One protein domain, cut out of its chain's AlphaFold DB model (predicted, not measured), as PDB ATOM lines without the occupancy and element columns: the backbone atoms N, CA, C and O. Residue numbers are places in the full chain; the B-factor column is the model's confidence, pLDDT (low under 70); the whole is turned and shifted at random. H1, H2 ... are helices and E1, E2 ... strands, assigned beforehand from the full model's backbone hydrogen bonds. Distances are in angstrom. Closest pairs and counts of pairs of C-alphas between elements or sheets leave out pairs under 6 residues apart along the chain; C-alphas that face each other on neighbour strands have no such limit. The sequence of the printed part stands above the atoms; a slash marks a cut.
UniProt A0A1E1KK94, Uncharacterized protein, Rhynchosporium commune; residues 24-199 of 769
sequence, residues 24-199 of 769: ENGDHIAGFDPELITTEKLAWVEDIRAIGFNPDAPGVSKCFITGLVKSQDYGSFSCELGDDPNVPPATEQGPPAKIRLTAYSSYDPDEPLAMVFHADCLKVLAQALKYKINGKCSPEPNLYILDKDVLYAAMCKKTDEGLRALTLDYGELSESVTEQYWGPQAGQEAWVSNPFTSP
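What this domain is: This is residues 24 to 199 of the 769 residues of an uncharacterized protein of Rhynchosporium commune (UniProt A0A1E1KK94). Little regular structure surrounds a small sandwich of two antiparallel sheets, E2 E1 E6 and E3 E4 E5, strands crossed, with H3 over the first. Of 176 printed residues, 59 are in named elements: H1, E1 to E6, H2, H3. It is mixed and compact, radius of gyration of the C-alphas 17.8 A, spans 56, 45 and 31 A.

Where its parts are: H1, residues 39 to 46, begins at (140.629, 151.567, 91.423). E1 is 48 to 53, E2 63 to 65, E3 69 to 71, E4 76 to 80, E5 98 to 102, E6 115 to 118, H2 119 to 134, 23.4 A long, and H3 148 to 156, ending at (120.463, 152.013, 116.563).

How they stand to each other: Within hydrogen-bond range are N 51 and O 115 of E1 and E6, 2.9 A. H3 runs across E1, 86 degrees on the local plane; Ile 51 and Tyr 152 have their closest C-alphas, 6.6 A. H1 and H2 only graze that sheet. O i to N i+4 pairs within range: H1 1 of 4, i+3 4 of 5; H2 11 of 12; H3 every pair.

The domain as a whole: The printed part has no cut. Residues 24 to 30, 58, 89 to 97 and 162 have pLDDT under 70.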
ATOM      1  N   GLU A  24     130.982 149.087  77.618       53.75
ATOM      2  CA  GLU A  24     130.494 148.081  76.659       53.75
ATOM      3  C   GLU A  24     131.098 148.406  75.290       53.75
ATOM      4  O   GLU A  24     131.146 149.559  74.865       53.75
ATOM      5  N   ASN A  25     131.610 147.385  74.599       48.28
ATOM      6  CA  ASN A  25     132.268 147.515  73.290       48.28
ATOM      7  C   ASN A  25     133.438 148.523  73.227       48.28
ATOM      8  O   ASN A  25     133.804 148.974  72.145       48.28
ATOM      9  N   GLY A  26     134.061 148.835  74.370       53.59
ATOM     10  CA  GLY A  26     135.194 149.761  74.463       53.59
ATOM     11  C   GLY A  26     134.814 151.238  74.608       53.59
ATOM     12  O   GLY A  26     135.714 152.058  74.769       53.59
ATOM     13  N   ASP A  27     133.518 151.566  74.612       47.88
ATOM     14  CA  ASP A  27     133.011 152.911  74.882       47.88
ATOM     15  C   ASP A  27     132.462 152.997  76.320       47.88
ATOM     16  O   ASP A  27     131.805 152.077  76.812       47.88
ATOM     17  N   HIS A  28     132.737 154.106  77.015       56.41
ATOM     18  CA  HIS A  28     132.200 154.375  78.355       56.41
ATOM     19  C   HIS A  28     130.709 154.713  78.274       56.41
ATOM     20  O   HIS A  28     130.330 155.680  77.602       56.41
ATOM     21  N   ILE A  29     129.866 153.948  78.973       56.69
ATOM     22  CA  ILE A  29     128.406 154.119  78.915       56.69
ATOM     23  C   ILE A  29     127.873 154.728  80.201       56.69
ATOM     24  O   ILE A  29     127.093 155.667  80.127       56.69
ATOM     25  N   ALA A  30     128.285 154.257  81.377       63.66
ATOM     26  CA  ALA A  30     127.796 154.788  82.649       63.66
ATOM     27  C   ALA A  30     128.771 154.439  83.780       63.66
ATOM     28  O   ALA A  30     128.971 153.275  84.080       63.66
ATOM     29  N   GLY A  31     129.408 155.421  84.410       77.12
ATOM     30  CA  GLY A  31     130.348 155.144  85.495       77.12
ATOM     31  C   GLY A  31     131.179 156.358  85.869       77.12
ATOM     32  O   GLY A  31     131.000 157.445  85.316       77.12
ATOM     33  N   PHE A  32     132.090 156.168  86.815       84.38
ATOM     34  CA  PHE A  32     133.058 157.184  87.197       84.38
ATOM     35  C   PHE A  32     134.037 157.477  86.059       84.38
ATOM     36  O   PHE A  32     134.283 156.652  85.182       84.38
ATOM     37  N   ASP A  33     134.624 158.667  86.082       80.56
ATOM     38  CA  ASP A  33     135.700 159.027  85.167       80.56
ATOM     39  C   ASP A  33     137.057 158.495  85.665       80.56
ATOM     40  O   ASP A  33     137.534 158.947  86.718       80.56
ATOM     41  N   PRO A  34     137.713 157.588  84.911       79.56
ATOM     42  CA  PRO A  34     139.001 157.013  85.293       79.56
ATOM     43  C   PRO A  34     140.141 158.042  85.350       79.56
ATOM     44  O   PRO A  34     141.167 157.780  85.978       79.56
ATOM     45  N   GLU A  35     139.992 159.226  84.736       79.44
ATOM     46  CA  GLU A  35     140.970 160.314  84.876       79.44
ATOM     47  C   GLU A  35     140.891 161.001  86.252       79.44
ATOM     48  O   GLU A  35     141.885 161.555  86.728       79.44
ATOM     49  N   LEU A  36     139.727 160.976  86.910       79.50
ATOM     50  CA  LEU A  36     139.520 161.617  88.212       79.50
ATOM     51  C   LEU A  36     139.779 160.649  89.368       79.50
ATOM     52  O   LEU A  36     140.485 160.983  90.334       79.50
ATOM     53  N   ILE A  37     139.236 159.439  89.259       83.75
ATOM     54  CA  ILE A  37     139.299 158.415  90.295       83.75
ATOM     55  C   ILE A  37     139.722 157.073  89.695       83.75
ATOM     56  O   ILE A  37     139.257 156.682  88.635       83.75
ATOM     57  N   THR A  38     140.630 156.372  90.371       87.00
ATOM     58  CA  THR A  38     141.146 155.067  89.935       87.00
ATOM     59  C   THR A  38     140.710 153.980  90.910       87.00
ATOM     60  O   THR A  38     140.271 154.280  92.023       87.00
ATOM     61  N   THR A  39     140.873 152.713  90.533       86.81
ATOM     62  CA  THR A  39     140.629 151.567  91.423       86.81
ATOM     63  C   THR A  39     141.438 151.647  92.714       86.81
ATOM     64  O   THR A  39     140.911 151.388  93.790       86.81
ATOM     65  N   GLU A  40     142.691 152.100  92.648       87.62
ATOM     66  CA  GLU A  40     143.554 152.244  93.828       87.62
ATOM     67  C   GLU A  40     143.026 153.332  94.765       87.62
ATOM     68  O   GLU A  40     143.079 153.185  95.984       87.62
ATOM     69  N   LYS A  41     142.481 154.421  94.205       87.06
ATOM     70  CA  LYS A  41     141.848 155.486  94.994       87.06
ATOM     71  C   LYS A  41     140.505 155.064  95.588       87.06
ATOM     72  O   LYS A  41     140.085 155.695  96.552       87.06
ATOM     73  N   LEU A  42     139.844 154.050  95.028       90.25
ATOM     74  CA  LEU A  42     138.598 153.484  95.548       90.25
ATOM     75  C   LEU A  42     138.828 152.410  96.612       90.25
ATOM     76  O   LEU A  42     137.931 152.194  97.408       90.25
ATOM     77  N   ALA A  43     140.017 151.804  96.704       90.31
ATOM     78  CA  ALA A  43     140.296 150.692  97.622       90.31
ATOM     79  C   ALA A  43     139.936 150.961  99.101       90.31
ATOM     80  O   ALA A  43     139.673 150.029  99.854       90.31
ATOM     81  N   TRP A  44     139.889 152.228  99.528       92.50
ATOM     82  CA  TRP A  44     139.479 152.595 100.886       92.50
ATOM     83  C   TRP A  44     138.018 152.248 101.214       92.50
ATOM     84  O   TRP A  44     137.707 152.070 102.390       92.50
ATOM     85  N   VAL A  45     137.131 152.149 100.214       92.50
ATOM     86  CA  VAL A  45     135.718 151.788 100.438       92.50
ATOM     87  C   VAL A  45     135.561 150.328 100.879       92.50
ATOM     88  O   VAL A  45     134.561 149.951 101.473       92.50
ATOM     89  N   GLU A  46     136.586 149.504 100.658       92.12
ATOM     90  CA  GLU A  46     136.625 148.115 101.124       92.12
ATOM     91  C   GLU A  46     137.253 147.984 102.528       92.12
ATOM     92  O   GLU A  46     137.197 146.915 103.138       92.12
ATOM     93  N   ASP A  47     137.824 149.061 103.095       94.00
ATOM     94  CA  ASP A  47     138.371 149.067 104.460       94.00
ATOM     95  C   ASP A  47     137.262 149.288 105.500       94.00
ATOM     96  O   ASP A  47     137.082 150.368 106.075       94.00
ATOM     97  N   ILE A  48     136.486 148.228 105.714       94.81
ATOM     98  CA  ILE A  48     135.221 148.254 106.455       94.81
ATOM     99  C   ILE A  48     135.406 147.647 107.840       94.81
ATOM    100  O   ILE A  48     136.122 146.656 108.016       94.81
ATOM    101  N   ARG A  49     134.741 148.230 108.834       95.50
ATOM    102  CA  ARG A  49     134.595 147.707 110.195       95.50
ATOM    103  C   ARG A  49     133.114 147.682 110.563       95.50
ATOM    104  O   ARG A  49     132.317 148.419 109.982       95.50
ATOM    105  N   ALA A  50     132.756 146.853 111.532       95.06
ATOM    106  CA  ALA A  50     131.423 146.825 112.111       95.06
ATOM    107  C   ALA A  50     131.499 147.159 113.601       95.06
ATOM    108  O   ALA A  50     132.422 146.712 114.282       95.06
ATOM    109  N   ILE A  51     130.526 147.917 114.104       95.19
ATOM    110  CA  ILE A  51     130.222 147.986 115.533       95.19
ATOM    111  C   ILE A  51     129.023 147.084 115.813       95.19
ATOM    112  O   ILE A  51     128.019 147.144 115.102       95.19
ATOM    113  N   GLY A  52     129.149 146.227 116.819       91.94
ATOM    114  CA  GLY A  52     128.113 145.283 117.224       91.94
ATOM    115  C   GLY A  52     127.949 145.242 118.737       91.94
ATOM    116  O   GLY A  52     128.741 145.832 119.477       91.94
ATOM    117  N   PHE A  53     126.928 144.520 119.184       87.88
ATOM    118  CA  PHE A  53     126.609 144.311 120.592       87.88
ATOM    119  C   PHE A  53     126.765 142.837 120.958       87.88
ATOM    120  O   PHE A  53     126.214 141.966 120.292       87.88
ATOM    121  N   ASN A  54     127.515 142.558 122.022       86.75
ATOM    122  CA  ASN A  54     127.693 141.223 122.573       86.75
ATOM    123  C   ASN A  54     127.084 141.176 123.990       86.75
ATOM    124  O   ASN A  54     127.716 141.665 124.935       86.75
ATOM    125  N   PRO A  55     125.879 140.596 124.175       80.19
ATOM    126  CA  PRO A  55     125.245 140.508 125.495       80.19
ATOM    127  C   PRO A  55     126.084 139.718 126.512       80.19
ATOM    128  O   PRO A  55     126.013 139.996 127.717       80.19
ATOM    129  N   ASP A  56     126.916 138.798 126.023       78.88
ATOM    130  CA  ASP A  56     127.757 137.896 126.811       78.88
ATOM    131  C   ASP A  56     129.171 138.453 127.048       78.88
ATOM    132  O   ASP A  56     129.982 137.824 127.728       78.88
ATOM    133  N   ALA A  57     129.494 139.643 126.521       79.88
ATOM    134  CA  ALA A  57     130.797 140.262 126.747       79.88
ATOM    135  C   ALA A  57     131.037 140.500 128.250       79.88
ATOM    136  O   ALA A  57     130.152 141.018 128.943       79.88
ATOM    137  N   PRO A  58     132.227 140.173 128.779       69.44
ATOM    138  CA  PRO A  58     132.519 140.389 130.184       69.44
ATOM    139  C   PRO A  58     132.664 141.884 130.482       69.44
ATOM    140  O   PRO A  58     133.369 142.614 129.793       69.44
ATOM    141  N   GLY A  59     132.042 142.333 131.570       72.81
ATOM    142  CA  GLY A  59     132.165 143.715 132.043       72.81
ATOM    143  C   GLY A  59     130.909 144.549 131.849       72.81
ATOM    144  O   GLY A  59     129.836 144.030 131.532       72.81
ATOM    145  N   VAL A  60     131.040 145.850 132.117       75.62
ATOM    146  CA  VAL A  60     129.948 146.801 131.902       75.62
ATOM    147  C   VAL A  60     129.748 146.956 130.405       75.62
ATOM    148  O   VAL A  60     128.661 146.624 129.946       75.62
ATOM    149  N   SER A  61     130.786 147.364 129.655       82.94
ATOM    150  CA  SER A  61     130.747 147.547 128.195       82.94
ATOM    151  C   SER A  61     130.391 146.278 127.432       82.94
ATOM    152  O   SER A  61     130.980 145.234 127.693       82.94
ATOM    153  N   LYS A  62     129.437 146.378 126.499       84.81
ATOM    154  CA  LYS A  62     128.914 145.233 125.732       84.81
ATOM    155  C   LYS A  62     129.143 145.369 124.232       84.81
ATOM    156  O   LYS A  62     129.083 144.378 123.513       84.81
ATOM    157  N   CYS A  63     129.437 146.570 123.748       91.19
ATOM    158  CA  CYS A  63     129.693 146.805 122.338       91.19
ATOM    159  C   CYS A  63     131.159 146.570 121.983       91.19
ATOM    160  O   CYS A  63     132.076 146.745 122.799       91.19
ATOM    161  N   PHE A  64     131.382 146.201 120.730       92.56
ATOM    162  CA  PHE A  64     132.694 145.911 120.171       92.56
ATOM    163  C   PHE A  64     132.821 146.469 118.760       92.56
ATOM    164  O   PHE A  64     131.820 146.619 118.061       92.56
ATOM    165  N   ILE A  65     134.052 146.750 118.336       94.25
ATOM    166  CA  ILE A  65     134.385 147.027 116.936       94.25
ATOM    167  C   ILE A  65     135.204 145.856 116.395       94.25
ATOM    168  O   ILE A  65     136.170 145.428 117.021       94.25
ATOM    169  N   THR A  66     134.814 145.333 115.235       93.88
ATOM    170  CA  THR A  66     135.467 144.176 114.607       93.88
ATOM    171  C   THR A  66     136.824 144.525 113.988       93.88
ATOM    172  O   THR A  66     137.190 145.693 113.849       93.88
ATOM    173  N   GLY A  67     137.544 143.505 113.517       92.31
ATOM    174  CA  GLY A  67     138.567 143.637 112.480       92.31
ATOM    175  C   GLY A  67     137.959 143.890 111.093       92.31
ATOM    176  O   GLY A  67     136.813 144.337 110.981       92.31
ATOM    177  N   LEU A  68     138.726 143.616 110.030       92.56
ATOM    178  CA  LEU A  68     138.288 143.830 108.646       92.56
ATOM    179  C   LEU A  68     137.026 143.022 108.323       92.56
ATOM    180  O   LEU A  68     136.885 141.857 108.704       92.56
ATOM    181  N   VAL A  69     136.116 143.654 107.591       91.12
ATOM    182  CA  VAL A  69     134.810 143.099 107.241       91.12
ATOM    183  C   VAL A  69     134.717 142.848 105.740       91.12
ATOM    184  O   VAL A  69     135.199 143.643 104.939       91.12
ATOM    185  N   LYS A  70     134.070 141.743 105.353       89.00
ATOM    186  CA  LYS A  70     133.695 141.454 103.964       89.00
ATOM    187  C   LYS A  70     132.186 141.310 103.837       89.00
ATOM    188  O   LYS A  70     131.591 140.534 104.584       89.00
ATOM    189  N   SER A  71     131.600 142.025 102.879       85.50
ATOM    190  CA  SER A  71     130.180 141.897 102.538       85.50
ATOM    191  C   SER A  71     129.862 140.491 102.028       85.50
ATOM    192  O   SER A  71     130.685 139.857 101.363       85.50
ATOM    193  N   GLN A  72     128.669 140.020 102.356       84.81
ATOM    194  CA  GLN A  72     128.029 138.812 101.850       84.81
ATOM    195  C   GLN A  72     126.593 139.155 101.428       84.81
ATOM    196  O   GLN A  72     126.158 140.300 101.559       84.81
ATOM    197  N   ASP A  73     125.866 138.151 100.949       80.25
ATOM    198  CA  ASP A  73     124.480 138.298 100.518       80.25
ATOM    199  C   ASP A  73     123.557 138.704 101.686       80.25
ATOM    200  O   ASP A  73     123.783 138.356 102.854       80.25
ATOM    201  N   TYR A  74     122.460 139.382 101.350       79.12
ATOM    202  CA  TYR A  74     121.351 139.731 102.241       79.12
ATOM    203  C   TYR A  74     121.756 140.608 103.435       79.12
ATOM    204  O   TYR A  74     121.281 140.406 104.553       79.12
ATOM    205  N   GLY A  75     122.651 141.577 103.210       83.38
ATOM    206  CA  GLY A  75     123.130 142.495 104.254       83.38
ATOM    207  C   GLY A  75     123.966 141.820 105.345       83.38
ATOM    208  O   GLY A  75     124.162 142.388 106.423       83.38
ATOM    209  N   SER A  76     124.439 140.601 105.080       86.69
ATOM    210  CA  SER A  76     125.288 139.847 105.987       86.69
ATOM    211  C   SER A  76     126.762 140.158 105.752       86.69
ATOM    212  O   SER A  76     127.190 140.492 104.651       86.69
ATOM    213  N   PHE A  77     127.563 140.030 106.801       88.75
ATOM    214  CA  PHE A  77     128.966 140.398 106.809       88.75
ATOM    215  C   PHE A  77     129.800 139.331 107.506       88.75
ATOM    216  O   PHE A  77     129.452 138.838 108.578       88.75
ATOM    217  N   SER A  78     130.935 138.997 106.896       90.25
ATOM    218  CA  SER A  78     131.956 138.133 107.481       90.25
ATOM    219  C   SER A  78     133.072 138.994 108.058       90.25
ATOM    220  O   SER A  78     133.846 139.605 107.314       90.25
ATOM    221  N   CYS A  79     133.150 139.040 109.382       90.25
ATOM    222  CA  CYS A  79     133.990 139.968 110.126       90.25
ATOM    223  C   CYS A  79     135.147 139.231 110.797       90.25
ATOM    224  O   CYS A  79     134.948 138.233 111.487       90.25
ATOM    225  N   GLU A  80     136.366 139.730 110.626       90.69
ATOM    226  CA  GLU A  80     137.498 139.315 111.454       90.69
ATOM    227  C   GLU A  80     137.298 139.792 112.897       90.69
ATOM    228  O   GLU A  80     136.679 140.832 113.124       90.69
ATOM    229  N   LEU A  81     137.832 139.057 113.876       85.31
ATOM    230  CA  LEU A  81     137.626 139.391 115.289       85.31
ATOM    231  C   LEU A  81     138.188 140.781 115.643       85.31
ATOM    232  O   LEU A  81     137.477 141.603 116.207       85.31
ATOM    233  N   GLY A  82     139.420 141.085 115.227       86.12
ATOM    234  CA  GLY A  82     140.120 142.307 115.641       86.12
ATOM    235  C   GLY A  82     140.679 142.211 117.066       86.12
ATOM    236  O   GLY A  82     140.804 141.116 117.612       86.12
ATOM    237  N   ASP A  83     141.028 143.361 117.650       87.25
ATOM    238  CA  ASP A  83     141.698 143.458 118.961       87.25
ATOM    239  C   ASP A  83     140.738 143.786 120.123       87.25
ATOM    240  O   ASP A  83     141.164 143.942 121.269       87.25
ATOM    241  N   ASP A  84     139.444 143.950 119.842       88.06
ATOM    242  CA  ASP A  84     138.458 144.354 120.842       88.06
ATOM    243  C   ASP A  84     138.050 143.152 121.723       88.06
ATOM    244  O   ASP A  84     137.577 142.138 121.204       88.06
ATOM    245  N   PRO A  85     138.209 143.230 123.060       84.94
ATOM    246  CA  PRO A  85     137.971 142.093 123.954       84.94
ATOM    247  C   PRO A  85     136.495 141.690 124.065       84.94
ATOM    248  O   PRO A  85     136.203 140.608 124.567       84.94
ATOM    249  N   ASN A  86     135.571 142.549 123.625       88.25
ATOM    250  CA  ASN A  86     134.134 142.288 123.690       88.25
ATOM    251  C   ASN A  86     133.609 141.533 122.463       88.25
ATOM    252  O   ASN A  86     132.419 141.219 122.407       88.25
ATOM    253  N   VAL A  87     134.456 141.256 121.471       86.19
ATOM    254  CA  VAL A  87     134.052 140.524 120.270       86.19
ATOM    255  C   VAL A  87     133.691 139.086 120.663       86.19
ATOM    256  O   VAL A  87     134.474 138.441 121.365       86.19
ATOM    257  N   PRO A  88     132.524 138.565 120.240       80.06
ATOM    258  CA  PRO A  88     132.153 137.182 120.504       80.06
ATOM    259  C   PRO A  88     133.231 136.211 120.002       80.06
ATOM    260  O   PRO A  88     133.808 136.444 118.933       80.06
ATOM    261  N   PRO A  89     133.508 135.113 120.727       69.44
ATOM    262  CA  PRO A  89     134.415 134.090 120.227       69.44
ATOM    263  C   PRO A  89     133.888 133.539 118.896       69.44
ATOM    264  O   PRO A  89     132.681 133.388 118.705       69.44
ATOM    265  N   ALA A  90     134.796 133.235 117.966       60.97
ATOM    266  CA  ALA A  90     134.418 132.585 116.717       60.97
ATOM    267  C   ALA A  90     133.746 131.239 117.032       60.97
ATOM    268  O   ALA A  90     134.300 130.428 117.775       60.97
ATOM    269  N   THR A  91     132.556 131.006 116.482       55.28
ATOM    270  CA  THR A  91     131.878 129.715 116.611       55.28
ATOM    271  C   THR A  91     132.679 128.641 115.863       55.28
ATOM    272  O   THR A  91     133.280 128.916 114.825       55.28
ATOM    273  N   GLU A  92     132.758 127.438 116.441       43.72
ATOM    274  CA  GLU A  92     133.730 126.364 116.157       43.72
ATOM    275  C   GLU A  92     133.680 125.734 114.749       43.72
ATOM    276  O   GLU A  92     133.462 124.536 114.567       43.72
ATOM    277  N   GLN A  93     133.954 126.509 113.711       40.91
ATOM    278  CA  GLN A  93     134.325 125.974 112.408       40.91
ATOM    279  C   GLN A  93     135.653 126.626 112.036       40.91
ATOM    280  O   GLN A  93     135.765 127.845 112.029       40.91
ATOM    281  N   GLY A  94     136.684 125.791 111.856       39.81
ATOM    282  CA  GLY A  94     138.095 126.175 111.738       39.81
ATOM    283  C   GLY A  94     138.426 127.297 110.729       39.81
ATOM    284  O   GLY A  94     137.569 127.806 110.016       39.81
ATOM    285  N   PRO A  95     139.700 127.717 110.664       44.53
ATOM    286  CA  PRO A  95     140.065 129.089 110.325       44.53
ATOM    287  C   PRO A  95     139.743 129.539 108.882       44.53
ATOM    288  O   PRO A  95     139.761 128.721 107.959       44.53
ATOM    289  N   PRO A  96     139.576 130.869 108.679       55.50
ATOM    290  CA  PRO A  96     139.889 131.929 109.643       55.50
ATOM    291  C   PRO A  96     138.728 132.219 110.598       55.50
ATOM    292  O   PRO A  96     137.580 132.272 110.174       55.50
ATOM    293  N   ALA A  97     139.077 132.448 111.868       69.88
ATOM    294  CA  ALA A  97     138.198 132.861 112.958       69.88
ATOM    295  C   ALA A  97     137.449 134.155 112.597       69.88
ATOM    296  O   ALA A  97     137.969 135.259 112.768       69.88
ATOM    297  N   LYS A  98     136.251 134.007 112.035       76.88
ATOM    298  CA  LYS A  98     135.383 135.110 111.637       76.88
ATOM    299  C   LYS A  98     134.026 134.951 112.290       76.88
ATOM    300  O   LYS A  98     133.543 133.834 112.445       76.88
ATOM    301  N   ILE A  99     133.414 136.074 112.626       84.31
ATOM    302  CA  ILE A  99     132.024 136.130 113.072       84.31
ATOM    303  C   ILE A  99     131.148 136.601 111.918       84.31
ATOM    304  O   ILE A  99     131.588 137.369 111.057       84.31
ATOM    305  N   ARG A 100     129.912 136.113 111.891       86.00
ATOM    306  CA  ARG A 100     128.888 136.581 110.964       86.00
ATOM    307  C   ARG A 100     128.021 137.601 111.687       86.00
ATOM    308  O   ARG A 100     127.599 137.324 112.803       86.00
ATOM    309  N   LEU A 101     127.799 138.752 111.064       87.62
ATOM    310  CA  LEU A 101     126.913 139.801 111.566       87.62
ATOM    311  C   LEU A 101     125.980 140.261 110.449       87.62
ATOM    312  O   LEU A 101     126.363 140.240 109.279       87.62
ATOM    313  N   THR A 102     124.798 140.740 110.809       88.00
ATOM    314  CA  THR A 102     123.834 141.315 109.868       88.00
ATOM    315  C   THR A 102     123.625 142.794 110.178       88.00
ATOM    316  O   THR A 102     123.412 143.178 111.331       88.00
ATOM    317  N   ALA A 103     123.741 143.652 109.160       90.06
ATOM    318  CA  ALA A 103     123.670 145.097 109.351       90.06
ATOM    319  C   ALA A 103     122.282 145.671 109.066       90.06
ATOM    320  O   ALA A 103     121.625 145.266 108.111       90.06
ATOM    321  N   TYR A 104     121.883 146.679 109.850       86.62
ATOM    322  CA  TYR A 104     120.649 147.480 109.716       86.62
ATOM    323  C   TYR A 104     119.309 146.736 109.856       86.62
ATOM    324  O   TYR A 104     118.351 147.305 110.370       86.62
ATOM    325  N   SER A 105     119.212 145.473 109.447       80.69
ATOM    326  CA  SER A 105     118.003 144.661 109.556       80.69
ATOM    327  C   SER A 105     118.367 143.190 109.721       80.69
ATOM    328  O   SER A 105     119.205 142.683 108.988       80.69
ATOM    329  N   SER A 106     117.727 142.504 110.669       77.06
ATOM    330  CA  SER A 106     117.880 141.066 110.900       77.06
ATOM    331  C   SER A 106     116.505 140.406 110.938       77.06
ATOM    332  O   SER A 106     115.551 140.971 111.477       77.06
ATOM    333  N   TYR A 107     116.410 139.204 110.366       72.19
ATOM    334  CA  TYR A 107     115.246 138.322 110.515       72.19
ATOM    335  C   TYR A 107     115.342 137.433 111.761       72.19
ATOM    336  O   TYR A 107     114.372 136.753 112.107       72.19
ATOM    337  N   ASP A 108     116.509 137.396 112.401       75.12
ATOM    338  CA  ASP A 108     116.739 136.662 113.633       75.12
ATOM    339  C   ASP A 108     116.608 137.623 114.827       75.12
ATOM    340  O   ASP A 108     117.435 138.528 114.974       75.12
ATOM    341  N   PRO A 109     115.581 137.465 115.681       73.44
ATOM    342  CA  PRO A 109     115.404 138.310 116.857       73.44
ATOM    343  C   PRO A 109     116.486 138.105 117.929       73.44
ATOM    344  O   PRO A 109     116.564 138.912 118.856       73.44
ATOM    345  N   ASP A 110     117.287 137.039 117.839       74.56
ATOM    346  CA  ASP A 110     118.421 136.781 118.728       74.56
ATOM    347  C   ASP A 110     119.738 137.374 118.207       74.56
ATOM    348  O   ASP A 110     120.678 137.515 118.987       74.56
ATOM    349  N   GLU A 111     119.818 137.760 116.928       76.56
ATOM    350  CA  GLU A 111     121.013 138.375 116.343       76.56
ATOM    351  C   GLU A 111     120.983 139.901 116.546       76.56
ATOM    352  O   GLU A 111     120.153 140.590 115.942       76.56
ATOM    353  N   PRO A 112     121.882 140.475 117.374       77.69
ATOM    354  CA  PRO A 112     121.981 141.922 117.505       77.69
ATOM    355  C   PRO A 112     122.394 142.545 116.172       77.69
ATOM    356  O   PRO A 112     123.307 142.058 115.503       77.69
ATOM    357  N   LEU A 113     121.748 143.652 115.803       84.62
ATOM    358  CA  LEU A 113     122.110 144.391 114.598       84.62
ATOM    359  C   LEU A 113     123.550 144.897 114.689       84.62
ATOM    360  O   LEU A 113     123.995 145.351 115.737       84.62
ATOM    361  N   ALA A 114     124.260 144.886 113.569       90.81
ATOM    362  CA  ALA A 114     125.535 145.575 113.437       90.81
ATOM    363  C   ALA A 114     125.385 146.868 112.630       90.81
ATOM    364  O   ALA A 114     124.485 147.009 111.799       90.81
ATOM    365  N   MET A 115     126.304 147.808 112.845       93.56
ATOM    366  CA  MET A 115     126.419 149.017 112.030       93.56
ATOM    367  C   MET A 115     127.791 149.028 111.375       93.56
ATOM    368  O   MET A 115     128.820 148.914 112.041       93.56
ATOM    369  N   VAL A 116     127.802 149.138 110.054       94.94
ATOM    370  CA  VAL A 116     129.002 148.988 109.227       94.94
ATOM    371  C   VAL A 116     129.473 150.341 108.722       94.94
ATOM    372  O   VAL A 116     128.679 151.186 108.305       94.94
ATOM    373  N   PHE A 117     130.778 150.573 108.767       96.88
ATOM    374  CA  PHE A 117     131.375 151.846 108.383       96.88
ATOM    375  C   PHE A 117     132.802 151.678 107.867       96.88
ATOM    376  O   PHE A 117     133.512 150.742 108.226       96.88
ATOM    377  N   HIS A 118     133.253 152.632 107.055       96.44
ATOM    378  CA  HIS A 118     134.656 152.709 106.651       96.44
ATOM    379  C   HIS A 118     135.533 153.163 107.822       96.44
ATOM    380  O   HIS A 118     135.176 154.105 108.539       96.44
ATOM    381  N   ALA A 119     136.713 152.562 107.980       95.00
ATOM    382  CA  ALA A 119     137.630 152.868 109.082       95.00
ATOM    383  C   ALA A 119     138.001 154.365 109.154       95.00
ATOM    384  O   ALA A 119     138.063 154.956 110.234       95.00
ATOM    385  N   ASP A 120     138.188 155.007 107.999       95.44
ATOM    386  CA  ASP A 120     138.494 156.436 107.908       95.44
ATOM    387  C   ASP A 120     137.305 157.342 108.269       95.44
ATOM    388  O   ASP A 120     137.507 158.439 108.792       95.44
ATOM    389  N   CYS A 121     136.064 156.889 108.082       97.12
ATOM    390  CA  CYS A 121     134.888 157.660 108.484       97.12
ATOM    391  C   CYS A 121     134.763 157.766 110.010       97.12
ATOM    392  O   CYS A 121     134.383 158.822 110.516       97.12
ATOM    393  N   LEU A 122     135.160 156.728 110.756       95.94
ATOM    394  CA  LEU A 122     135.193 156.781 112.222       95.94
ATOM    395  C   LEU A 122     136.211 157.817 112.736       95.94
ATOM    396  O   LEU A 122     135.970 158.492 113.736       95.94
ATOM    397  N   LYS A 123     137.327 158.009 112.019       95.56
ATOM    398  CA  LYS A 123     138.320 159.052 112.333       95.56
ATOM    399  C   LYS A 123     137.752 160.457 112.133       95.56
ATOM    400  O   LYS A 123     138.013 161.335 112.954       95.56
ATOM    401  N   VAL A 124     136.964 160.668 111.075       96.56
ATOM    402  CA  VAL A 124     136.254 161.940 110.848       96.56
ATOM    403  C   VAL A 124     135.240 162.191 111.967       96.56
ATOM    404  O   VAL A 124     135.220 163.290 112.518       96.56
ATOM    405  N   LEU A 125     134.482 161.167 112.377       97.69
ATOM    406  CA  LEU A 125     133.543 161.264 113.501       97.69
ATOM    407  C   LEU A 125     134.243 161.650 114.812       97.69
ATOM    408  O   LEU A 125     133.776 162.541 115.521       97.69
ATOM    409  N   ALA A 126     135.396 161.046 115.115       96.19
ATOM    410  CA  ALA A 126     136.189 161.411 116.288       96.19
ATOM    411  C   ALA A 126     136.664 162.878 116.234       96.19
ATOM    412  O   ALA A 126     136.615 163.597 117.234       96.19
ATOM    413  N   GLN A 127     137.083 163.374 115.066       95.12
ATOM    414  CA  GLN A 127     137.450 164.789 114.927       95.12
ATOM    415  C   GLN A 127     136.254 165.722 115.135       95.12
ATOM    416  O   GLN A 127     136.385 166.728 115.837       95.12
ATOM    417  N   ALA A 128     135.086 165.365 114.596       96.50
ATOM    418  CA  ALA A 128     133.850 166.113 114.800       96.50
ATOM    419  C   ALA A 128     133.458 166.173 116.285       96.50
ATOM    420  O   ALA A 128     133.198 167.261 116.801       96.50
ATOM    421  N   LEU A 129     133.530 165.049 117.010       95.88
ATOM    422  CA  LEU A 129     133.265 165.015 118.452       95.88
ATOM    423  C   LEU A 129     134.253 165.902 119.216       95.88
ATOM    424  O   LEU A 129     133.862 166.714 120.052       95.88
ATOM    425  N   LYS A 130     135.545 165.812 118.892       94.94
ATOM    426  CA  LYS A 130     136.567 166.641 119.532       94.94
ATOM    427  C   LYS A 130     136.320 168.135 119.318       94.94
ATOM    428  O   LYS A 130     136.462 168.916 120.263       94.94
ATOM    429  N   TYR A 131     135.950 168.521 118.099       94.31
ATOM    430  CA  TYR A 131     135.571 169.890 117.776       94.31
ATOM    431  C   TYR A 131     134.349 170.339 118.570       94.31
ATOM    432  O   TYR A 131     134.372 171.433 119.123       94.31
ATOM    433  N   LYS A 132     133.322 169.494 118.685       92.94
ATOM    434  CA  LYS A 132     132.103 169.807 119.437       92.94
ATOM    435  C   LYS A 132     132.394 170.070 120.923       92.94
ATOM    436  O   LYS A 132     131.921 171.063 121.461       92.94
ATOM    437  N   ILE A 133     133.275 169.273 121.540       90.69
ATOM    438  CA  ILE A 133     133.671 169.431 122.953       90.69
ATOM    439  C   ILE A 133     134.552 170.679 123.174       90.69
ATOM    440  O   ILE A 133     134.352 171.424 124.130       90.69
ATOM    441  N   ASN A 134     135.555 170.916 122.316       90.12
ATOM    442  CA  ASN A 134     136.628 171.888 122.592       90.12
ATOM    443  C   ASN A 134     136.653 173.122 121.668       90.12
ATOM    444  O   ASN A 134     137.540 173.971 121.802       90.12
ATOM    445  N   GLY A 135     135.770 173.198 120.674       88.62
ATOM    446  CA  GLY A 135     135.821 174.181 119.583       88.62
ATOM    447  C   GLY A 135     137.033 174.029 118.652       88.62
ATOM    448  O   GLY A 135     137.314 174.928 117.858       88.62
ATOM    449  N   LYS A 136     137.803 172.937 118.778       87.00
ATOM    450  CA  LYS A 136     139.014 172.643 117.994       87.00
ATOM    451  C   LYS A 136     139.213 171.139 117.831       87.00
ATOM    452  O   LYS A 136     139.073 170.395 118.798       87.00
ATOM    453  N   CYS A 137     139.614 170.727 116.635       88.94
ATOM    454  CA  CYS A 137     140.031 169.360 116.321       88.94
ATOM    455  C   CYS A 137     141.430 169.039 116.879       88.94
ATOM    456  O   CYS A 137     142.180 169.936 117.275       88.94
ATOM    457  N   SER A 138     141.791 167.755 116.883       85.06
ATOM    458  CA  SER A 138     143.146 167.303 117.226       85.06
ATOM    459  C   SER A 138     144.022 167.186 115.973       85.06
ATOM    460  O   SER A 138     143.490 166.922 114.895       85.06
ATOM    461  N   PRO A 139     145.359 167.308 116.086       78.75
ATOM    462  CA  PRO A 139     146.265 167.027 114.969       78.75
ATOM    463  C   PRO A 139     146.098 165.606 114.415       78.75
ATOM    464  O   PRO A 139     146.130 165.405 113.205       78.75
ATOM    465  N   GLU A 140     145.848 164.640 115.301       83.00
ATOM    466  CA  GLU A 140     145.578 163.245 114.958       83.00
ATOM    467  C   GLU A 140     144.254 162.781 115.584       83.00
ATOM    468  O   GLU A 140     143.926 163.199 116.702       83.00
ATOM    469  N   PRO A 141     143.475 161.933 114.888       87.06
ATOM    470  CA  PRO A 141     142.222 161.410 115.414       87.06
ATOM    471  C   PRO A 141     142.498 160.438 116.566       87.06
ATOM    472  O   PRO A 141     143.218 159.455 116.410       87.06
ATOM    473  N   ASN A 142     141.877 160.686 117.715       89.31
ATOM    474  CA  ASN A 142     141.895 159.765 118.844       89.31
ATOM    475  C   ASN A 142     140.542 159.055 118.932       89.31
ATOM    476  O   ASN A 142     139.561 159.683 119.314       89.31
ATOM    477  N   LEU A 143     140.490 157.764 118.601       90.88
ATOM    478  CA  LEU A 143     139.245 156.991 118.635       90.88
ATOM    479  C   LEU A 143     138.763 156.680 120.062       90.88
ATOM    480  O   LEU A 143     137.572 156.477 120.254       90.88
ATOM    481  N   TYR A 144     139.643 156.718 121.072       88.75
ATOM    482  CA  TYR A 144     139.289 156.426 122.472       88.75
ATOM    483  C   TYR A 144     138.361 157.465 123.115       88.75
ATOM    484  O   TYR A 144     137.888 157.257 124.226       88.75
ATOM    485  N   ILE A 145     138.122 158.597 122.449       91.00
ATOM    486  CA  ILE A 145     137.147 159.591 122.915       91.00
ATOM    487  C   ILE A 145     135.698 159.152 122.649       91.00
ATOM    488  O   ILE A 145     134.783 159.756 123.200       91.00
ATOM    489  N   LEU A 146     135.496 158.172 121.760       93.00
ATOM    490  CA  LEU A 146     134.185 157.626 121.431       93.00
ATOM    491  C   LEU A 146     133.868 156.492 122.404       93.00
ATOM    492  O   LEU A 146     134.579 155.487 122.456       93.00
ATOM    493  N   ASP A 147     132.772 156.635 123.139       92.06
ATOM    494  CA  ASP A 147     132.181 155.535 123.884       92.06
ATOM    495  C   ASP A 147     131.453 154.614 122.896       92.06
ATOM    496  O   ASP A 147     130.506 155.025 122.220       92.06
ATOM    497  N   LYS A 148     131.923 153.367 122.780       91.81
ATOM    498  CA  LYS A 148     131.365 152.383 121.840       91.81
ATOM    499  C   LYS A 148     129.900 152.078 122.130       91.81
ATOM    500  O   LYS A 148     129.129 151.905 121.192       91.81
ATOM    501  N   ASP A 149     129.521 151.992 123.403       87.69
ATOM    502  CA  ASP A 149     128.160 151.621 123.772       87.69
ATOM    503  C   ASP A 149     127.184 152.752 123.434       87.69
ATOM    504  O   ASP A 149     126.115 152.498 122.878       87.69
ATOM    505  N   VAL A 150     127.574 154.005 123.692       89.94
ATOM    506  CA  VAL A 150     126.776 155.178 123.303       89.94
ATOM    507  C   VAL A 150     126.711 155.320 121.791       89.94
ATOM    508  O   VAL A 150     125.646 155.598 121.247       89.94
ATOM    509  N   LEU A 151     127.831 155.103 121.096       94.00
ATOM    510  CA  LEU A 151     127.874 155.175 119.640       94.00
ATOM    511  C   LEU A 151     126.946 154.138 119.003       94.00
ATOM    512  O   LEU A 151     126.156 154.489 118.129       94.00
ATOM    513  N   TYR A 152     127.013 152.888 119.461       91.75
ATOM    514  CA  TYR A 152     126.129 151.821 119.005       91.75
ATOM    515  C   TYR A 152     124.657 152.179 119.244       91.75
ATOM    516  O   TYR A 152     123.858 152.133 118.311       91.75
ATOM    517  N   ALA A 153     124.307 152.625 120.456       87.19
ATOM    518  CA  ALA A 153     122.942 153.030 120.787       87.19
ATOM    519  C   ALA A 153     122.449 154.207 119.924       87.19
ATOM    520  O   ALA A 153     121.325 154.180 119.423       87.19
ATOM    521  N   ALA A 154     123.295 155.219 119.697       91.19
ATOM    522  CA  ALA A 154     122.973 156.362 118.846       91.19
ATOM    523  C   ALA A 154     122.734 155.947 117.387       91.19
ATOM    524  O   ALA A 154     121.812 156.454 116.748       91.19
ATOM    525  N   MET A 155     123.521 154.998 116.868       92.81
ATOM    526  CA  MET A 155     123.295 154.439 115.537       92.81
ATOM    527  C   MET A 155     122.003 153.614 115.483       92.81
ATOM    528  O   MET A 155     121.215 153.809 114.567       92.81
ATOM    529  N   CYS A 156     121.717 152.774 116.484       87.50
ATOM    530  CA  CYS A 156     120.463 152.013 116.563       87.50
ATOM    531  C   CYS A 156     119.218 152.915 116.570       87.50
ATOM    532  O   CYS A 156     118.261 152.622 115.857       87.50
ATOM    533  N   LYS A 157     119.249 154.052 117.287       87.25
ATOM    534  CA  LYS A 157     118.178 155.074 117.268       87.25
ATOM    535  C   LYS A 157     117.947 155.681 115.873       87.25
ATOM    536  O   LYS A 157     116.895 156.261 115.616       87.25
ATOM    537  N   LYS A 158     118.927 155.574 114.970       90.81
ATOM    538  CA  LYS A 158     118.857 156.023 113.572       90.81
ATOM    539  C   LYS A 158     118.663 154.867 112.590       90.81
ATOM    540  O   LYS A 158     118.847 155.061 111.395       90.81
ATOM    541  N   THR A 159     118.285 153.681 113.044       88.25
ATOM    542  CA  THR A 159     118.003 152.547 112.160       88.25
ATOM    543  C   THR A 159     116.500 152.362 111.999       88.25
ATOM    544  O   THR A 159     115.753 152.370 112.976       88.25
ATOM    545  N   ASP A 160     116.058 152.141 110.762       82.06
ATOM    546  CA  ASP A 160     114.677 151.778 110.452       82.06
ATOM    547  C   ASP A 160     114.595 150.453 109.696       82.06
ATOM    548  O   ASP A 160     115.508 150.053 108.973       82.06
ATOM    549  N   GLU A 161     113.483 149.748 109.902       70.38
ATOM    550  CA  GLU A 161     113.290 148.393 109.395       70.38
ATOM    551  C   GLU A 161     113.276 148.383 107.862       70.38
ATOM    552  O   GLU A 161     112.590 149.183 107.222       70.38
ATOM    553  N   GLY A 162     114.052 147.474 107.268       69.31
ATOM    554  CA  GLY A 162     114.183 147.356 105.817       69.31
ATOM    555  C   GLY A 162     115.071 148.416 105.157       69.31
ATOM    556  O   GLY A 162     115.208 148.391 103.931       69.31
ATOM    557  N   LEU A 163     115.688 149.324 105.926       79.94
ATOM    558  CA  LEU A 163     116.699 150.244 105.405       79.94
ATOM    559  C   LEU A 163     118.093 149.605 105.375       79.94
ATOM    560  O   LEU A 163     118.384 148.627 106.057       79.94
ATOM    561  N   ARG A 164     118.961 150.188 104.544       88.38
ATOM    562  CA  ARG A 164     120.323 149.710 104.230       88.38
ATOM    563  C   ARG A 164     121.414 150.666 104.728       88.38
ATOM    564  O   ARG A 164     122.587 150.515 104.385       88.38
ATOM    565  N   ALA A 165     120.993 151.683 105.474       92.44
ATOM    566  CA  ALA A 165     121.779 152.780 106.018       92.44
ATOM    567  C   ALA A 165     121.014 153.409 107.195       92.44
ATOM    568  O   ALA A 165     119.810 153.188 107.347       92.44
ATOM    569  N   LEU A 166     121.693 154.241 107.987       94.12
ATOM    570  CA  LEU A 166     121.037 155.047 109.022       94.12
ATOM    571  C   LEU A 166     120.143 156.139 108.411       94.12
ATOM    572  O   LEU A 166     120.456 156.655 107.342       94.12
ATOM    573  N   THR A 167     119.092 156.554 109.117       93.69
ATOM    574  CA  THR A 167     118.175 157.657 108.781       93.69
ATOM    575  C   THR A 167     118.813 159.025 109.046       93.69
ATOM    576  O   THR A 167     118.411 159.790 109.925       93.69
ATOM    577  N   LEU A 168     119.852 159.326 108.270       95.06
ATOM    578  CA  LEU A 168     120.604 160.581 108.291       95.06
ATOM    579  C   LEU A 168     120.519 161.268 106.925       95.06
ATOM    580  O   LEU A 168     120.330 160.609 105.901       95.06
ATOM    581  N   ASP A 169     120.694 162.589 106.896       95.75
ATOM    582  CA  ASP A 169     120.877 163.307 105.636       95.75
ATOM    583  C   ASP A 169     122.334 163.175 105.181       95.75
ATOM    584  O   ASP A 169     123.219 163.869 105.688       95.75
ATOM    585  N   TYR A 170     122.579 162.281 104.220       94.38
ATOM    586  CA  TYR A 170     123.886 162.048 103.597       94.38
ATOM    587  C   TYR A 170     124.255 163.090 102.532       94.38
ATOM    588  O   TYR A 170     125.247 162.895 101.815       94.38
ATOM    589  N   GLY A 171     123.496 164.181 102.412       92.31
ATOM    590  CA  GLY A 171     123.698 165.232 101.426       92.31
ATOM    591  C   GLY A 171     123.522 164.704 100.006       92.31
ATOM    592  O   GLY A 171     122.479 164.171  99.639       92.31
ATOM    593  N   GLU A 172     124.569 164.820  99.193       90.00
ATOM    594  CA  GLU A 172     124.550 164.434  97.782       90.00
ATOM    595  C   GLU A 172     124.348 162.925  97.535       90.00
ATOM    596  O   GLU A 172     124.124 162.534  96.392       90.00
ATOM    597  N   LEU A 173     124.401 162.083  98.578       90.62
ATOM    598  CA  LEU A 173     124.120 160.642  98.497       90.62
ATOM    599  C   LEU A 173     122.765 160.227  99.088       90.62
ATOM    600  O   LEU A 173     122.454 159.038  99.079       90.62
ATOM    601  N   SER A 174     121.951 161.164  99.588       90.75
ATOM    602  CA  SER A 174     120.695 160.840 100.284       90.75
ATOM    603  C   SER A 174     119.696 160.067  99.416       90.75
ATOM    604  O   SER A 174     118.972 159.226  99.934       90.75
ATOM    605  N   GLU A 175     119.679 160.286  98.099       87.38
ATOM    606  CA  GLU A 175     118.863 159.475  97.185       87.38
ATOM    607  C   GLU A 175     119.487 158.086  96.973       87.38
ATOM    608  O   GLU A 175     118.803 157.073  97.115       87.38
ATOM    609  N   SER A 176     120.799 158.017  96.725       86.94
ATOM    610  CA  SER A 176     121.512 156.768  96.422       86.94
ATOM    611  C   SER A 176     121.427 155.734  97.542       86.94
ATOM    612  O   SER A 176     121.285 154.551  97.261       86.94
ATOM    613  N   VAL A 177     121.454 156.159  98.810       88.56
ATOM    614  CA  VAL A 177     121.350 155.234  99.956       88.56
ATOM    615  C   VAL A 177     119.974 154.571 100.097       88.56
ATOM    616  O   VAL A 177     119.827 153.620 100.865       88.56
ATOM    617  N   THR A 178     118.951 155.062  99.385       86.50
ATOM    618  CA  THR A 178     117.604 154.461  99.397       86.50
ATOM    619  C   THR A 178     117.431 153.374  98.335       86.50
ATOM    620  O   THR A 178     116.517 152.552  98.437       86.50
ATOM    621  N   GLU A 179     118.337 153.319  97.357       86.06
ATOM    622  CA  GLU A 179     118.303 152.343  96.273       86.06
ATOM    623  C   GLU A 179     118.683 150.939  96.757       86.06
ATOM    624  O   GLU A 179     119.410 150.753  97.739       86.06
ATOM    625  N   GLN A 180     118.176 149.922  96.054       85.31
ATOM    626  CA  GLN A 180     118.485 148.522  96.362       85.31
ATOM    627  C   GLN A 180     119.942 148.166  96.043       85.31
ATOM    628  O   GLN A 180     120.533 147.359  96.758       85.31
ATOM    629  N   TYR A 181     120.495 148.762  94.986       86.38
ATOM    630  CA  TYR A 181     121.863 148.537  94.532       86.38
ATOM    631  C   TYR A 181     122.544 149.864  94.226       86.38
ATOM    632  O   TYR A 181     121.928 150.781  93.676       86.38
ATOM    633  N   TRP A 182     123.834 149.932  94.523       86.38
ATOM    634  CA  TRP A 182     124.675 151.048  94.153       86.38
ATOM    635  C   TRP A 182     125.018 150.995  92.663       86.38
ATOM    636  O   TRP A 182     125.546 150.006  92.155       86.38
ATOM    637  N   GLY A 183     124.778 152.103  91.964       83.44
ATOM    638  CA  GLY A 183     125.215 152.299  90.584       83.44
ATOM    639  C   GLY A 183     126.240 153.430  90.504       83.44
ATOM    640  O   GLY A 183     125.895 154.551  90.879       83.44
ATOM    641  N   PRO A 184     127.472 153.204  90.009       84.62
ATOM    642  CA  PRO A 184     128.425 154.289  89.801       84.62
ATOM    643  C   PRO A 184     127.890 155.276  88.751       84.62
ATOM    644  O   PRO A 184     127.520 154.888  87.643       84.62
ATOM    645  N   GLN A 185     127.861 156.570  89.086       80.12
ATOM    646  CA  GLN A 185     127.380 157.627  88.192       80.12
ATOM    647  C   GLN A 185     128.462 158.672  87.920       80.12
ATOM    648  O   GLN A 185     129.163 159.139  88.823       80.12
ATOM    649  N   ALA A 186     128.555 159.087  86.659       77.94
ATOM    650  CA  ALA A 186     129.474 160.132  86.232       77.94
ATOM    651  C   ALA A 186     129.175 161.450  86.970       77.94
ATOM    652  O   ALA A 186     128.034 161.913  86.992       77.94
ATOM    653  N   GLY A 187     130.202 162.072  87.552       79.12
ATOM    654  CA  GLY A 187     130.075 163.298  88.346       79.12
ATOM    655  C   GLY A 187     129.961 163.065  89.857       79.12
ATOM    656  O   GLY A 187     130.117 164.014  90.624       79.12
ATOM    657  N   GLN A 188     129.724 161.828  90.303       84.06
ATOM    658  CA  GLN A 188     129.644 161.484  91.727       84.06
ATOM    659  C   GLN A 188     130.992 161.052  92.335       84.06
ATOM    660  O   GLN A 188     131.044 160.636  93.491       84.06
ATOM    661  N   GLU A 189     132.107 161.182  91.606       87.44
ATOM    662  CA  GLU A 189     133.443 160.739  92.041       87.44
ATOM    663  C   GLU A 189     133.887 161.412  93.350       87.44
ATOM    664  O   GLU A 189     134.608 160.818  94.157       87.44
ATOM    665  N   ALA A 190     133.426 162.645  93.592       88.00
ATOM    666  CA  ALA A 190     133.656 163.351  94.847       88.00
ATOM    667  C   ALA A 190     133.129 162.571  96.056       88.00
ATOM    668  O   ALA A 190     133.815 162.478  97.068       88.00
ATOM    669  N   TRP A 191     131.958 161.949  95.946       88.94
ATOM    670  CA  TRP A 191     131.237 161.365  97.080       88.94
ATOM    671  C   TRP A 191     131.762 159.984  97.492       88.94
ATOM    672  O   TRP A 191     131.547 159.551  98.625       88.94
ATOM    673  N   VAL A 192     132.531 159.342  96.608       89.44
ATOM    674  CA  VAL A 192     133.252 158.078  96.845       89.44
ATOM    675  C   VAL A 192     134.765 158.272  97.042       89.44
ATOM    676  O   VAL A 192     135.507 157.309  97.231       89.44
ATOM    677  N   SER A 193     135.250 159.518  97.027       91.94
ATOM    678  CA  SER A 193     136.655 159.838  97.307       91.94
ATOM    679  C   SER A 193     136.940 159.817  98.809       91.94
ATOM    680  O   SER A 193     136.149 160.338  99.591       91.94
ATOM    681  N   ASN A 194     138.087 159.276  99.229       93.38
ATOM    682  CA  ASN A 194     138.414 159.157 100.652       93.38
ATOM    683  C   ASN A 194     138.383 160.534 101.366       93.38
ATOM    684  O   ASN A 194     139.157 161.426 100.994       93.38
ATOM    685  N   PRO A 195     137.525 160.721 102.392       92.81
ATOM    686  CA  PRO A 195     137.383 161.997 103.085       92.81
ATOM    687  C   PRO A 195     138.538 162.288 104.051       92.81
ATOM    688  O   PRO A 195     138.648 163.408 104.529       92.81
ATOM    689  N   PHE A 196     139.395 161.320 104.374       89.56
ATOM    690  CA  PHE A 196     140.439 161.439 105.389       89.56
ATOM    691  C   PHE A 196     141.851 161.319 104.788       89.56
ATOM    692  O   PHE A 196     142.567 162.319 104.773       89.56
ATOM    693  N   THR A 197     142.239 160.157 104.242       76.06
ATOM    694  CA  THR A 197     143.620 159.839 103.802       76.06
ATOM    695  C   THR A 197     143.889 159.967 102.292       76.06
ATOM    696  O   THR A 197     144.821 159.353 101.773       76.06
ATOM    697  N   SER A 198     143.115 160.750 101.528       74.62
ATOM    698  CA  SER A 198     143.350 160.783 100.074       74.62
ATOM    699  C   SER A 198     144.717 161.405  99.701       74.62
ATOM    700  O   SER A 198     145.051 162.489 100.190       74.62
ATOM    701  N   PRO A 199     145.479 160.805  98.760       76.00
ATOM    702  CA  PRO A 199     146.733 161.384  98.265       76.00
ATOM    703  C   PRO A 199     146.571 162.799  97.692       76.00
ATOM    704  O   PRO A 199     147.490 163.612  97.765       76.00
TER     705      PRO A 199